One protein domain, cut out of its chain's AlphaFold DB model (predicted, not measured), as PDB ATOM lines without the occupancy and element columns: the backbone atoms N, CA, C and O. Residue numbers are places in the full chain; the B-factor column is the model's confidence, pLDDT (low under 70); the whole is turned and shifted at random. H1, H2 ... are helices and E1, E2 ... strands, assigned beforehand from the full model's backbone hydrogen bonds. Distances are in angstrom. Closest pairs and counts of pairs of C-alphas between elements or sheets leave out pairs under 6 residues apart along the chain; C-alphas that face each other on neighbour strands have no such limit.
ATOM      1  N   SER A  10      47.091  23.528  51.999       50.91
ATOM      2  CA  SER A  10      47.983  22.649  52.767       50.91
ATOM      3  C   SER A  10      47.351  21.302  53.130       50.91
ATOM      4  O   SER A  10      48.066  20.303  53.221       50.91
ATOM      5  N   ALA A  11      46.025  21.233  53.301       47.69
ATOM      6  CA  ALA A  11      45.324  20.004  53.679       47.69
ATOM      7  C   ALA A  11      45.313  18.959  52.549       47.69
ATOM      8  O   ALA A  11      45.554  17.780  52.810       47.69
ATOM      9  N   LEU A  12      45.112  19.392  51.297       53.41
ATOM     10  CA  LEU A  12      45.146  18.525  50.110       53.41
ATOM     11  C   LEU A  12      46.554  17.963  49.858       53.41
ATOM     12  O   LEU A  12      46.720  16.757  49.706       53.41
ATOM     13  N   GLN A  13      47.586  18.807  49.931       55.34
ATOM     14  CA  GLN A  13      48.978  18.389  49.701       55.34
ATOM     15  C   GLN A  13      49.533  17.493  50.832       55.34
ATOM     16  O   GLN A  13      50.359  16.601  50.615       55.34
ATOM     17  N   THR A  14      49.049  17.694  52.059       46.03
ATOM     18  CA  THR A  14      49.399  16.869  53.225       46.03
ATOM     19  C   THR A  14      48.754  15.479  53.155       46.03
ATOM     20  O   THR A  14      49.407  14.485  53.474       46.03
ATOM     21  N   ALA A  15      47.500  15.387  52.698       44.16
ATOM     22  CA  ALA A  15      46.783  14.117  52.588       44.16
ATOM     23  C   ALA A  15      47.423  13.154  51.567       44.16
ATOM     24  O   ALA A  15      47.449  11.946  51.801       44.16
ATOM     25  N   GLU A  16      47.994  13.672  50.476       46.97
ATOM     26  CA  GLU A  16      48.602  12.850  49.417       46.97
ATOM     27  C   GLU A  16      50.064  12.457  49.685       46.97
ATOM     28  O   GLU A  16      50.522  11.422  49.203       46.97
ATOM     29  N   SER A  17      50.795  13.219  50.509       45.47
ATOM     30  CA  SER A  17      52.177  12.888  50.905       45.47
ATOM     31  C   SER A  17      52.272  11.819  52.009       45.47
ATOM     32  O   SER A  17      53.372  11.446  52.417       45.47
ATOM     33  N   GLY A  18      51.136  11.292  52.485       36.12
ATOM     34  CA  GLY A  18      51.086  10.222  53.487       36.12
ATOM     35  C   GLY A  18      51.463  10.665  54.905       36.12
ATOM     36  O   GLY A  18      51.736   9.818  55.757       36.12
ATOM     37  N   VAL A  19      51.482  11.975  55.177       42.59
ATOM     38  CA  VAL A  19      51.859  12.526  56.482       42.59
ATOM     39  C   VAL A  19      50.629  13.108  57.178       42.59
ATOM     40  O   VAL A  19      50.038  14.065  56.705       42.59
ATOM     41  N   LEU A  20      50.254  12.560  58.336       42.12
ATOM     42  CA  LEU A  20      49.039  12.921  59.091       42.12
ATOM     43  C   LEU A  20      49.107  14.263  59.860       42.12
ATOM     44  O   LEU A  20      48.216  14.553  60.656       42.12
ATOM     45  N   ASP A  21      50.133  15.088  59.641       43.12
ATOM     46  CA  ASP A  21      50.308  16.364  60.355       43.12
ATOM     47  C   ASP A  21      49.636  17.523  59.611       43.12
ATOM     48  O   ASP A  21      50.115  17.945  58.555       43.12
ATOM     49  N   LEU A  22      48.557  18.058  60.198       40.50
ATOM     50  CA  LEU A  22      47.831  19.248  59.742       40.50
ATOM     51  C   LEU A  22      48.748  20.485  59.831       40.50
ATOM     52  O   LEU A  22      49.013  20.992  60.920       40.50
ATOM     53  N   VAL A  23      49.262  20.960  58.695       47.34
ATOM     54  CA  VAL A  23      50.155  22.131  58.636       47.34
ATOM     55  C   VAL A  23      49.353  23.416  58.413       47.34
ATOM     56  O   VAL A  23      48.348  23.426  57.701       47.34
ATOM     57  N   GLY A  24      49.801  24.480  59.087       46.94
ATOM     58  CA  GLY A  24      49.121  25.761  59.266       46.94
ATOM     59  C   GLY A  24      48.612  26.452  57.998       46.94
ATOM     60  O   GLY A  24      49.016  26.172  56.874       46.94
ATOM     61  N   VAL A  25      47.680  27.369  58.239       48.75
ATOM     62  CA  VAL A  25      46.922  28.137  57.251       48.75
ATOM     63  C   VAL A  25      47.699  29.394  56.857       48.75
ATOM     64  O   VAL A  25      48.111  30.152  57.737       48.75
ATOM     65  N   LEU A  26      47.838  29.655  55.555       48.00
ATOM     66  CA  LEU A  26      48.295  30.951  55.047       48.00
ATOM     67  C   LEU A  26      47.131  31.953  55.069       48.00
ATOM     68  O   LEU A  26      46.032  31.663  54.592       48.00
ATOM     69  N   ASN A  27      47.373  33.122  55.663       50.53
ATOM     70  CA  ASN A  27      46.405  34.210  55.792       50.53
ATOM     71  C   ASN A  27      46.952  35.436  55.055       50.53
ATOM     72  O   ASN A  27      47.885  36.073  55.539       50.53
ATOM     73  N   SER A  28      46.397  35.752  53.885       51.53
ATOM     74  CA  SER A  28      46.606  37.048  53.236       51.53
ATOM     75  C   SER A  28      45.387  37.925  53.516       51.53
ATOM     76  O   SER A  28      44.289  37.622  53.054       51.53
ATOM     77  N   THR A  29      45.557  38.996  54.286       52.56
ATOM     78  CA  THR A  29      44.464  39.904  54.659       52.56
ATOM     79  C   THR A  29      44.188  40.930  53.554       52.56
ATOM     80  O   THR A  29      45.061  41.744  53.263       52.56
ATOM     81  N   TYR A  30      42.969  40.942  53.004       57.59
ATOM     82  CA  TYR A  30      42.435  42.020  52.160       57.59
ATOM     83  C   TYR A  30      41.278  42.711  52.881       57.59
ATOM     84  O   TYR A  30      40.484  42.038  53.549       57.59
ATOM     85  N   SER A  31      41.179  44.035  52.735       54.47
ATOM     86  CA  SER A  31      40.017  44.794  53.203       54.47
ATOM     87  C   SER A  31      38.948  44.830  52.106       54.47
ATOM     88  O   SER A  31      39.290  45.168  50.973       54.47
ATOM     89  N   PRO A  32      37.672  44.550  52.421       54.81
ATOM     90  CA  PRO A  32      36.552  44.744  51.494       54.81
ATOM     91  C   PRO A  32      36.460  46.177  50.951       54.81
ATOM     92  O   PRO A  32      36.115  46.370  49.798       54.81
ATOM     93  N   SER A  33      36.871  47.164  51.754       54.41
ATOM     94  CA  SER A  33      36.820  48.593  51.418       54.41
ATOM     95  C   SER A  33      37.852  49.048  50.374       54.41
ATOM     96  O   SER A  33      37.909  50.222  50.015       54.41
ATOM     97  N   SER A  34      38.774  48.174  49.972       64.12
ATOM     98  CA  SER A  34      39.790  48.455  48.950       64.12
ATOM     99  C   SER A  34      40.174  47.134  48.293       64.12
ATOM    100  O   SER A  34      41.258  46.598  48.564       64.12
ATOM    101  N   PRO A  35      39.253  46.551  47.507       64.69
ATOM    102  CA  PRO A  35      39.523  45.291  46.858       64.69
ATOM    103  C   PRO A  35      40.654  45.477  45.841       64.69
ATOM    104  O   PRO A  35      40.847  46.575  45.313       64.69
ATOM    105  N   PRO A  36      41.447  44.427  45.586       71.25
ATOM    106  CA  PRO A  36      42.463  44.492  44.554       71.25
ATOM    107  C   PRO A  36      41.821  44.793  43.196       71.25
ATOM    108  O   PRO A  36      40.960  44.049  42.730       71.25
ATOM    109  N   ASP A  37      42.251  45.892  42.580       79.25
ATOM    110  CA  ASP A  37      41.774  46.329  41.275       79.25
ATOM    111  C   ASP A  37      42.662  45.763  40.160       79.25
ATOM    112  O   ASP A  37      43.785  46.224  39.928       79.25
ATOM    113  N   CYS A  38      42.135  44.764  39.456       83.00
ATOM    114  CA  CYS A  38      42.800  44.146  38.314       83.00
ATOM    115  C   CYS A  38      42.518  44.837  36.974       83.00
ATOM    116  O   CYS A  38      43.036  44.398  35.947       83.00
ATOM    117  N   SER A  39      41.776  45.952  36.960       81.25
ATOM    118  CA  SER A  39      41.496  46.716  35.737       81.25
ATOM    119  C   SER A  39      42.754  47.328  35.108       81.25
ATOM    120  O   SER A  39      42.817  47.524  33.894       81.25
ATOM    121  N   SER A  40      43.789  47.578  35.917       76.25
ATOM    122  CA  SER A  40      45.072  48.136  35.474       76.25
ATOM    123  C   SER A  40      45.988  47.134  34.750       76.25
ATOM    124  O   SER A  40      47.049  47.522  34.254       76.25
ATOM    125  N   GLY A  41      45.562  45.870  34.630       78.31
ATOM    126  CA  GLY A  41      46.295  44.795  33.965       78.31
ATOM    127  C   GLY A  41      47.154  43.957  34.914       78.31
ATOM    128  O   GLY A  41      46.976  43.967  36.135       78.31
ATOM    129  N   ASP A  42      48.075  43.191  34.330       82.38
ATOM    130  CA  ASP A  42      48.855  42.193  35.060       82.38
ATOM    131  C   ASP A  42      49.786  42.843  36.088       82.38
ATOM    132  O   ASP A  42      50.665  43.644  35.755       82.38
ATOM    133  N   SER A  43      49.610  42.487  37.357       83.81
ATOM    134  CA  SER A  43      50.405  43.042  38.450       83.81
ATOM    135  C   SER A  43      50.466  42.087  39.632       83.81
ATOM    136  O   SER A  43      49.468  41.486  40.024       83.81
ATOM    137  N   VAL A  44      51.651  41.945  40.230       79.62
ATOM    138  CA  VAL A  44      51.803  41.188  41.477       79.62
ATOM    139  C   VAL A  44      51.297  42.060  42.616       79.62
ATOM    140  O   VAL A  44      51.930  43.047  42.987       79.62
ATOM    141  N   LEU A  45      50.144  41.690  43.162       75.44
ATOM    142  CA  LEU A  45      49.514  42.401  44.272       75.44
ATOM    143  C   LEU A  45      50.161  42.012  45.594       75.44
ATOM    144  O   LEU A  45      50.341  42.838  46.489       75.44
ATOM    145  N   TYR A  46      50.513  40.734  45.708       72.94
ATOM    146  CA  TYR A  46      51.160  40.186  46.875       72.94
ATOM    147  C   TYR A  46      52.274  39.244  46.449       72.94
ATOM    148  O   TYR A  46      52.035  38.197  45.849       72.94
ATOM    149  N   GLY A  47      53.503  39.667  46.749       73.81
ATOM    150  CA  GLY A  47      54.700  38.928  46.388       73.81
ATOM    151  C   GLY A  47      54.795  37.573  47.095       73.81
ATOM    152  O   GLY A  47      54.134  37.362  48.119       73.81
ATOM    153  N   PRO A  48      55.654  36.680  46.577       77.69
ATOM    154  CA  PRO A  48      55.811  35.327  47.083       77.69
ATOM    155  C   PRO A  48      56.094  35.324  48.589       77.69
ATOM    156  O   PRO A  48      57.111  35.854  49.047       77.69
ATOM    157  N   GLN A  49      55.192  34.724  49.364       74.88
ATOM    158  CA  GLN A  49      55.423  34.436  50.778       74.88
ATOM    159  C   GLN A  49      55.949  33.027  50.932       74.88
ATOM    160  O   GLN A  49      55.280  32.070  50.548       74.88
ATOM    161  N   ASN A  50      57.116  32.921  51.556       80.56
ATOM    162  CA  ASN A  50      57.741  31.646  51.852       80.56
ATOM    163  C   ASN A  50      57.394  31.226  53.278       80.56
ATOM    164  O   ASN A  50      57.639  31.969  54.229       80.56
ATOM    165  N   SER A  51      56.849  30.026  53.437       77.12
ATOM    166  CA  SER A  51      56.615  29.409  54.743       77.12
ATOM    167  C   SER A  51      57.233  28.023  54.769       77.12
ATOM    168  O   SER A  51      56.977  27.222  53.877       77.12
ATOM    169  N   ALA A  52      58.032  27.732  55.796       80.12
ATOM    170  CA  ALA A  52      58.689  26.442  55.955       80.12
ATOM    171  C   ALA A  52      58.274  25.778  57.271       80.12
ATOM    172  O   ALA A  52      58.283  26.411  58.329       80.12
ATOM    173  N   TYR A  53      57.945  24.491  57.213       78.62
ATOM    174  CA  TYR A  53      57.541  23.688  58.362       78.62
ATOM    175  C   TYR A  53      58.346  22.394  58.394       78.62
ATOM    176  O   TYR A  53      58.259  21.575  57.480       78.62
ATOM    177  N   SER A  54      59.120  22.185  59.454       79.25
ATOM    178  CA  SER A  54      59.798  20.912  59.685       79.25
ATOM    179  C   SER A  54      58.849  19.924  60.362       79.25
ATOM    180  O   SER A  54      58.187  20.256  61.346       79.25
ATOM    181  N   SER A  55      58.777  18.697  59.845       70.81
ATOM    182  CA  SER A  55      58.035  17.606  60.481       70.81
ATOM    183  C   SER A  55      58.982  16.600  61.132       70.81
ATOM    184  O   SER A  55      60.188  16.565  60.869       70.81
ATOM    185  N   SER A  56      58.433  15.734  61.988       70.06
ATOM    186  CA  SER A  56      59.189  14.579  62.479       70.06
ATOM    187  C   SER A  56      59.645  13.706  61.293       70.06
ATOM    188  O   SER A  56      58.913  13.547  60.317       70.06
ATOM    189  N   GLY A  57      60.887  13.206  61.329       79.06
ATOM    190  CA  GLY A  57      61.453  12.365  60.258       79.06
ATOM    191  C   GLY A  57      62.410  13.049  59.269       79.06
ATOM    192  O   GLY A  57      62.859  12.388  58.341       79.06
ATOM    193  N   GLY A  58      62.770  14.324  59.466       82.62
ATOM    194  CA  GLY A  58      63.774  15.007  58.631       82.62
ATOM    195  C   GLY A  58      63.238  15.568  57.308       82.62
ATOM    196  O   GLY A  58      64.030  15.931  56.441       82.62
ATOM    197  N   LEU A  59      61.912  15.646  57.176       80.00
ATOM    198  CA  LEU A  59      61.238  16.311  56.067       80.00
ATOM    199  C   LEU A  59      60.969  17.781  56.423       80.00
ATOM    200  O   LEU A  59      60.509  18.092  57.526       80.00
ATOM    201  N   THR A  60      61.215  18.668  55.469       82.62
ATOM    202  CA  THR A  60      60.832  20.081  55.496       82.62
ATOM    203  C   THR A  60      59.762  20.296  54.440       82.62
ATOM    204  O   THR A  60      59.907  19.826  53.318       82.62
ATOM    205  N   ARG A  61      58.676  20.985  54.774       77.94
ATOM    206  CA  ARG A  61      57.669  21.416  53.801       77.94
ATOM    207  C   ARG A  61      57.835  22.897  53.554       77.94
ATOM    208  O   ARG A  61      57.835  23.654  54.521       77.94
ATOM    209  N   GLU A  62      57.953  23.291  52.300       83.06
ATOM    210  CA  GLU A  62      58.103  24.681  51.890       83.06
ATOM    211  C   GLU A  62      56.899  25.079  51.048       83.06
ATOM    212  O   GLU A  62      56.445  24.319  50.199       83.06
ATOM    213  N   TYR A  63      56.345  26.252  51.320       78.81
ATOM    214  CA  TYR A  63      55.215  26.798  50.588       78.81
ATOM    215  C   TYR A  63      55.575  28.178  50.079       78.81
ATOM    216  O   TYR A  63      56.071  29.002  50.848       78.81
ATOM    217  N   VAL A  64      55.261  28.421  48.813       82.25
ATOM    218  CA  VAL A  64      55.324  29.729  48.171       82.25
ATOM    219  C   VAL A  64      53.917  30.088  47.724       82.25
ATOM    220  O   VAL A  64      53.288  29.323  46.996       82.25
ATOM    221  N   THR A  65      53.402  31.235  48.153       80.12
ATOM    222  CA  THR A  65      52.116  31.751  47.659       80.12
ATOM    223  C   THR A  65      52.256  33.151  47.114       80.12
ATOM    224  O   THR A  65      52.890  33.989  47.752       80.12
ATOM    225  N   GLU A  66      51.596  33.415  45.998       81.25
ATOM    226  CA  GLU A  66      51.560  34.710  45.323       81.25
ATOM    227  C   GLU A  66      50.110  35.035  44.962       81.25
ATOM    228  O   GLU A  66      49.328  34.136  44.660       81.25
ATOM    229  N   ILE A  67      49.738  36.312  44.991       82.69
ATOM    230  CA  ILE A  67      48.466  36.768  44.426       82.69
ATOM    231  C   ILE A  67      48.772  37.870  43.424       82.69
ATOM    232  O   ILE A  67      49.493  38.824  43.733       82.69
ATOM    233  N   ARG A  68      48.205  37.753  42.227       88.06
ATOM    234  CA  ARG A  68      48.398  38.715  41.148       88.06
ATOM    235  C   ARG A  68      47.121  38.937  40.360       88.06
ATOM    236  O   ARG A  68      46.228  38.097  40.360       88.06
ATOM    237  N   CYS A  69      47.070  40.063  39.676       89.56
ATOM    238  CA  CYS A  69      46.145  40.265  38.582       89.56
ATOM    239  C   CYS A  69      46.706  39.605  37.326       89.56
ATOM    240  O   CYS A  69      47.891  39.765  37.029       89.56
ATOM    241  N   GLU A  70      45.867  38.867  36.610       90.31
ATOM    242  CA  GLU A  70      46.200  38.253  35.328       90.31
ATOM    243  C   GLU A  70      44.992  38.373  34.399       90.31
ATOM    244  O   GLU A  70      43.917  37.872  34.707       90.31
ATOM    245  N   SER A  71      45.145  39.066  33.270       89.81
ATOM    246  CA  SER A  71      44.062  39.302  32.300       89.81
ATOM    247  C   SER A  71      42.793  39.933  32.901       89.81
ATOM    248  O   SER A  71      41.687  39.673  32.437       89.81
ATOM    249  N   GLY A  72      42.947  40.780  33.923       84.94
ATOM    250  CA  GLY A  72      41.823  41.420  34.617       84.94
ATOM    251  C   GLY A  72      41.195  40.579  35.731       84.94
ATOM    252  O   GLY A  72      40.294  41.059  36.413       84.94
ATOM    253  N   GLU A  73      41.686  39.363  35.960       86.50
ATOM    254  CA  GLU A  73      41.203  38.462  37.005       86.50
ATOM    255  C   GLU A  73      42.168  38.425  38.192       86.50
ATOM    256  O   GLU A  73      43.383  38.562  38.032       86.50
ATOM    257  N   LEU A  74      41.631  38.210  39.394       85.19
ATOM    258  CA  LEU A  74      42.437  37.998  40.591       85.19
ATOM    259  C   LEU A  74      42.829  36.522  40.681       85.19
ATOM    260  O   LEU A  74      41.980  35.660  40.901       85.19
ATOM    261  N   ILE A  75      44.121  36.233  40.562       87.50
ATOM    262  CA  ILE A  75      44.644  34.869  40.561       87.50
ATOM    263  C   ILE A  75      45.537  34.640  41.777       87.50
ATOM    264  O   ILE A  75      46.481  35.391  42.038       87.50
ATOM    265  N   GLY A  76      45.252  33.571  42.516       87.12
ATOM    266  CA  GLY A  76      46.110  33.057  43.576       87.12
ATOM    267  C   GLY A  76      46.970  31.905  43.072       87.12
ATOM    268  O   GLY A  76      46.455  30.927  42.542       87.12
ATOM    269  N   TYR A  77      48.273  31.980  43.288       85.38
ATOM    270  CA  TYR A  77      49.199  30.887  43.044       85.38
ATOM    271  C   TYR A  77      49.695  30.306  44.363       85.38
ATOM    272  O   TYR A  77      49.986  31.028  45.319       85.38
ATOM    273  N   SER A  78      49.792  28.982  44.427       83.88
ATOM    274  CA  SER A  78      50.355  28.276  45.574       83.88
ATOM    275  C   SER A  78      51.223  27.133  45.090       83.88
ATOM    276  O   SER A  78      50.755  26.261  44.369       83.88
ATOM    277  N   MET A  79      52.481  27.112  45.514       84.56
ATOM    278  CA  MET A  79      53.375  25.983  45.327       84.56
ATOM    279  C   MET A  79      53.760  25.405  46.674       84.56
ATOM    280  O   MET A  79      54.129  26.144  47.580       84.56
ATOM    281  N   GLY A  80      53.646  24.090  46.799       81.62
ATOM    282  CA  GLY A  80      54.112  23.341  47.953       81.62
ATOM    283  C   GLY A  80      55.187  22.353  47.536       81.62
ATOM    284  O   GLY A  80      55.043  21.660  46.528       81.62
ATOM    285  N   GLU A  81      56.245  22.274  48.330       83.94
ATOM    286  CA  GLU A  81      57.362  21.358  48.151       83.94
ATOM    287  C   GLU A  81      57.613  20.563  49.435       83.94
ATOM    288  O   GLU A  81      57.489  21.072  50.549       83.94
ATOM    289  N   VAL A  82      57.985  19.293  49.282       82.75
ATOM    290  CA  VAL A  82      58.480  18.443  50.367       82.75
ATOM    291  C   VAL A  82      59.953  18.183  50.116       82.75
ATOM    292  O   VAL A  82      60.311  17.579  49.111       82.75
ATOM    293  N   VAL A  83      60.799  18.604  51.045       85.75
ATOM    294  CA  VAL A  83      62.256  18.551  50.966       85.75
ATOM    295  C   VAL A  83      62.792  17.567  52.006       85.75
ATOM    296  O   VAL A  83      62.384  17.590  53.164       85.75
ATOM    297  N   SER A  84      63.735  16.709  51.621       88.94
ATOM    298  CA  SER A  84      64.450  15.794  52.519       88.94
ATOM    299  C   SER A  84      65.946  15.916  52.274       88.94
ATOM    300  O   SER A  84      66.405  15.743  51.150       88.94
ATOM    301  N   GLY A  85      66.729  16.252  53.302       88.38
ATOM    302  CA  GLY A  85      68.185  16.390  53.152       88.38
ATOM    303  C   GLY A  85      68.629  17.438  52.116       88.38
ATOM    304  O   GLY A  85      69.745  17.351  51.616       88.38
ATOM    305  N   GLY A  86      67.769  18.412  51.799       87.38
ATOM    306  CA  GLY A  86      68.004  19.432  50.770       87.38
ATOM    307  C   GLY A  86      67.537  19.053  49.359       87.38
ATOM    308  O   GLY A  86      67.653  19.879  48.460       87.38
ATOM    309  N   GLU A  87      66.996  17.849  49.151       87.69
ATOM    310  CA  GLU A  87      66.416  17.427  47.871       87.69
ATOM    311  C   GLU A  87      64.889  17.543  47.889       87.69
ATOM    312  O   GLU A  87      64.239  17.082  48.831       87.69
ATOM    313  N   VAL A  88      64.308  18.122  46.834       85.31
ATOM    314  CA  VAL A  88      62.852  18.170  46.630       85.31
ATOM    315  C   VAL A  88      62.362  16.773  46.249       85.31
ATOM    316  O   VAL A  88      62.722  16.225  45.209       85.31
ATOM    317  N   MET A  89      61.539  16.189  47.110       82.81
ATOM    318  CA  MET A  89      60.959  14.854  46.958       82.81
ATOM    319  C   MET A  89      59.615  14.882  46.238       82.81
ATOM    320  O   MET A  89      59.270  13.937  45.531       82.81
ATOM    321  N   ALA A  90      58.856  15.958  46.422       81.31
ATOM    322  CA  ALA A  90      57.596  16.196  45.743       81.31
ATOM    323  C   ALA A  90      57.355  17.702  45.640       81.31
ATOM    324  O   ALA A  90      57.655  18.430  46.584       81.31
ATOM    325  N   SER A  91      56.781  18.145  44.525       82.75
ATOM    326  CA  SER A  91      56.306  19.513  44.343       82.75
ATOM    327  C   SER A  91      54.935  19.527  43.674       82.75
ATOM    328  O   SER A  91      54.579  18.618  42.912       82.75
ATOM    329  N   ARG A  92      54.141  20.542  44.012       80.19
ATOM    330  CA  ARG A  92      52.805  20.792  43.465       80.19
ATOM    331  C   ARG A  92      52.583  22.280  43.337       80.19
ATOM    332  O   ARG A  92      52.864  23.005  44.284       80.19
ATOM    333  N   ALA A  93      52.042  22.709  42.205       84.38
ATOM    334  CA  ALA A  93      51.643  24.086  41.978       84.38
ATOM    335  C   ALA A  93      50.146  24.145  41.654       84.38
ATOM    336  O   ALA A  93      49.617  23.301  40.936       84.38
ATOM    337  N   LEU A  94      49.464  25.133  42.219       83.62
ATOM    338  CA  LEU A  94      48.042  25.393  42.055       83.62
ATOM    339  C   LEU A  94      47.859  26.821  41.552       83.62
ATOM    340  O   LEU A  94      48.482  27.746  42.080       83.62
ATOM    341  N   ARG A  95      46.960  26.983  40.584       88.06
ATOM    342  CA  ARG A  95      46.353  28.254  40.188       88.06
ATOM    343  C   ARG A  95      44.923  28.281  40.715       88.06
ATOM    344  O   ARG A  95      44.188  27.314  40.533       88.06
ATOM    345  N   LEU A  96      44.546  29.363  41.377       84.75
ATOM    346  CA  LEU A  96      43.230  29.598  41.954       84.75
ATOM    347  C   LEU A  96      42.635  30.835  41.296       84.75
ATOM    348  O   LEU A  96      43.223  31.912  41.389       84.75
ATOM    349  N   ASP A  97      41.461  30.689  40.701       85.19
ATOM    350  CA  ASP A  97      40.710  31.822  40.170       85.19
ATOM    351  C   ASP A  97      39.860  32.362  41.312       85.19
ATOM    352  O   ASP A  97      39.045  31.637  41.894       85.19
ATOM    353  N   LEU A  98      40.101  33.613  41.692       81.44
ATOM    354  CA  LEU A  98      39.494  34.225  42.861       81.44
ATOM    355  C   LEU A  98      38.497  35.291  42.418       81.44
ATOM    356  O   LEU A  98      38.817  36.189  41.644       81.44
ATOM    357  N   LEU A  99      37.300  35.245  42.992       77.62
ATOM    358  CA  LEU A  99      36.443  36.417  43.040       77.62
ATOM    359  C   LEU A  99      37.010  37.332  44.133       77.62
ATOM    360  O   LEU A  99      37.098  36.868  45.278       77.62
ATOM    361  N   PRO A 100      37.434  38.576  43.839       73.25
ATOM    362  CA  PRO A 100      37.924  39.482  44.870       73.25
ATOM    363  C   PRO A 100      36.854  39.695  45.947       73.25
ATOM    364  O   PRO A 100      35.657  39.535  45.677       73.25
ATOM    365  N   PRO A 101      37.256  40.047  47.184       70.75
ATOM    366  CA  PRO A 101      36.278  40.541  48.136       70.75
ATOM    367  C   PRO A 101      35.567  41.739  47.505       70.75
ATOM    368  O   PRO A 101      36.181  42.522  46.785       70.75
ATOM    369  N   SER A 102      34.277  41.860  47.745       70.38
ATOM    370  CA  SER A 102      33.482  42.978  47.246       70.38
ATOM    371  C   SER A 102      32.531  43.427  48.334       70.38
ATOM    372  O   SER A 102      32.338  42.743  49.339       70.38
ATOM    373  N   GLU A 103      31.963  44.602  48.148       77.88
ATOM    374  CA  GLU A 103      30.822  45.049  48.918       77.88
ATOM    375  C   GLU A 103      29.600  44.877  48.021       77.88
ATOM    376  O   GLU A 103      29.559  45.418  46.919       77.88
ATOM    377  N   VAL A 104      28.641  44.070  48.466       80.31
ATOM    378  CA  VAL A 104      27.332  43.958  47.810       80.31
ATOM    379  C   VAL A 104      26.303  44.618  48.701       80.31
ATOM    380  O   VAL A 104      26.481  44.645  49.922       80.31
ATOM    381  N   ILE A 105      25.233  45.143  48.113       84.44
ATOM    382  CA  ILE A 105      24.111  45.653  48.897       84.44
ATOM    383  C   ILE A 105      23.630  44.523  49.807       84.44
ATOM    384  O   ILE A 105      23.489  43.376  49.380       84.44
ATOM    385  N   VAL A 345      31.257  40.869  51.051       68.94
ATOM    386  CA  VAL A 345      31.343  39.514  50.525       68.94
ATOM    387  C   VAL A 345      32.802  39.107  50.537       68.94
ATOM    388  O   VAL A 345      33.669  39.747  49.939       68.94
ATOM    389  N   LEU A 346      33.081  38.022  51.255       67.38
ATOM    390  CA  LEU A 346      34.410  37.431  51.268       67.38
ATOM    391  C   LEU A 346      34.774  36.928  49.871       67.38
ATOM    392  O   LEU A 346      33.916  36.466  49.117       67.38
ATOM    393  N   SER A 347      36.070  36.967  49.567       67.12
ATOM    394  CA  SER A 347      36.602  36.360  48.351       67.12
ATOM    395  C   SER A 347      36.186  34.890  48.259       67.12
ATOM    396  O   SER A 347      36.193  34.166  49.260       67.12
ATOM    397  N   LYS A 348      35.819  34.451  47.055       71.69
ATOM    398  CA  LYS A 348      35.427  33.065  46.771       71.69
ATOM    399  C   LYS A 348      36.400  32.460  45.768       71.69
ATOM    400  O   LYS A 348      36.798  33.124  44.818       71.69
ATOM    401  N   ILE A 349      36.750  31.189  45.961       78.12
ATOM    402  CA  ILE A 349      37.432  30.408  44.923       78.12
ATOM    403  C   ILE A 349      36.382  30.066  43.869       78.12
ATOM    404  O   ILE A 349      35.408  29.376  44.174       78.12
ATOM    405  N   LEU A 350      36.574  30.567  42.655       76.12
ATOM    406  CA  LEU A 350      35.721  30.279  41.505       76.12
ATOM    407  C   LEU A 350      36.131  28.960  40.855       76.12
ATOM    408  O   LEU A 350      35.287  28.118  40.553       76.12
ATOM    409  N   ALA A 351      37.435  28.770  40.681       82.00
ATOM    410  CA  ALA A 351      38.014  27.575  40.096       82.00
ATOM    411  C   ALA A 351      39.428  27.335  40.635       82.00
ATOM    412  O   ALA A 351      40.057  28.220  41.220       82.00
ATOM    413  N   TRP A 352      39.932  26.122  40.435       85.81
ATOM    414  CA  TRP A 352      41.327  25.796  40.690       85.81
ATOM    415  C   TRP A 352      41.852  24.825  39.641       85.81
ATOM    416  O   TRP A 352      41.103  24.004  39.106       85.81
ATOM    417  N   ILE A 353      43.145  24.928  39.350       87.12
ATOM    418  CA  ILE A 353      43.846  24.083  38.386       87.12
ATOM    419  C   ILE A 353      45.193  23.684  38.988       87.12
ATOM    420  O   ILE A 353      45.933  24.530  39.495       87.12
ATOM    421  N   GLU A 354      45.516  22.395  38.928       84.56
ATOM    422  CA  GLU A 354      46.863  21.904  39.216       84.56
ATOM    423  C   GLU A 354      47.765  22.128  38.001       84.56
ATOM    424  O   GLU A 354      47.409  21.793  36.871       84.56
ATOM    425  N   LEU A 355      48.932  22.719  38.232       85.44
ATOM    426  CA  LEU A 355      49.897  23.027  37.187       85.44
ATOM    427  C   LEU A 355      50.917  21.888  37.087       85.44
ATOM    428  O   LEU A 355      51.550  21.515  38.074       85.44
ATOM    429  N   GLU A 356      51.111  21.362  35.875       77.31
ATOM    430  CA  GLU A 356      52.005  20.223  35.615       77.31
ATOM    431  C   GLU A 356      53.505  20.551  35.782       77.31
ATOM    432  O   GLU A 356      54.340  19.647  35.796       77.31
TER     433      GLU A 356
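Overview. This is residues 10 to 105 and 345 to 356 of the 360 residues of an uncharacterized protein of Halomonas pacifica (UniProt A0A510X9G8). What does the model show at first sight? It is one long, twisted slab of sheet: four long strands, E1 to E4, go back and forth side by side, and the shorter E6 is added at one edge beside E4. The short helix H1 only grazes this sheet, residues 17 to 42 fold back along its length with no named element, and E4 runs on into the short strand E5 at one end. What is it made of? The printed part has 108 residues, with one named helix and six named strands in the order H1 E1 E2 E3 E4 E5 E6; the class is mostly strand, and the sheet, in the order E1 E2 E3 E4 E6, is antiparallel throughout. How large is the outline? It is only just compact, close to loose, with a radius of gyration of the C-alphas of 15.6 A, and only just elongated, spanning 50 by 25 by 20 A.

Along the chain. Where are the sheet's strands? E1 is residues 43 to 54, 32.1 A long, from C-alpha 43 at (50.405, 43.042, 38.450). E2 is residues 59 to 70, 33.7 A; E3 is residues 73 to 84, 36.0 A; E4 is residues 87 to 99, 35.8 A; and E6 is residues 348 to 355, 20.0 A, ending at (49.897, 23.027, 37.187). Which elements remain? H1 is residues 10 to 16, 10.4 A, from C-alpha 10 at (47.983, 22.649, 52.767), and E5 is residues 102 to 105, 9.9 A.

Arrangement. How do the strands pair? E1 to E4 form a meander, each strand the antiparallel neighbour of the one before, with three hairpins: E1 and E2 (N 51 to O 63, 2.9 A), E2 and E3 (N 64 to O 79, 2.8 A), and E3 and E4 (N 80 to O 92, 2.8 A), each pair within hydrogen-bond range. Edge strand E6 is antiparallel to E4 at 146 degrees between directions, with N 97 and O 351 within hydrogen-bond range at 2.9 A. Where do strands bend? E4 bends by 55 degrees at residue 90, and E6 by 53 degrees at residue 351. What of H1 and E5? H1 only grazes the sheet with residues 10 to 14; its closest C-alphas to E3 are those of Gln 13 and Gly 80, 7.3 A apart, and every O i to N i+4 pair in H1 is within hydrogen-bond range. E4 runs on into E5 at 29 degrees, and E5 pairs with no named strand.

Size, cuts and confidence. How far does it reach? The two C-alphas farthest apart, those of Gly 85 and Ile 105, are 53.1 A apart. Where is the cut, and which link is long? Residues 106 to 344 are not printed, and C-alphas 105 and 345 are 9.6 A apart across the cut; the link from H1 to E1, 26 residues, is long. Where is confidence low? Residues 10 to 35 and 345 to 347 have pLDDT under 70; the mean of the printed part is 73.4.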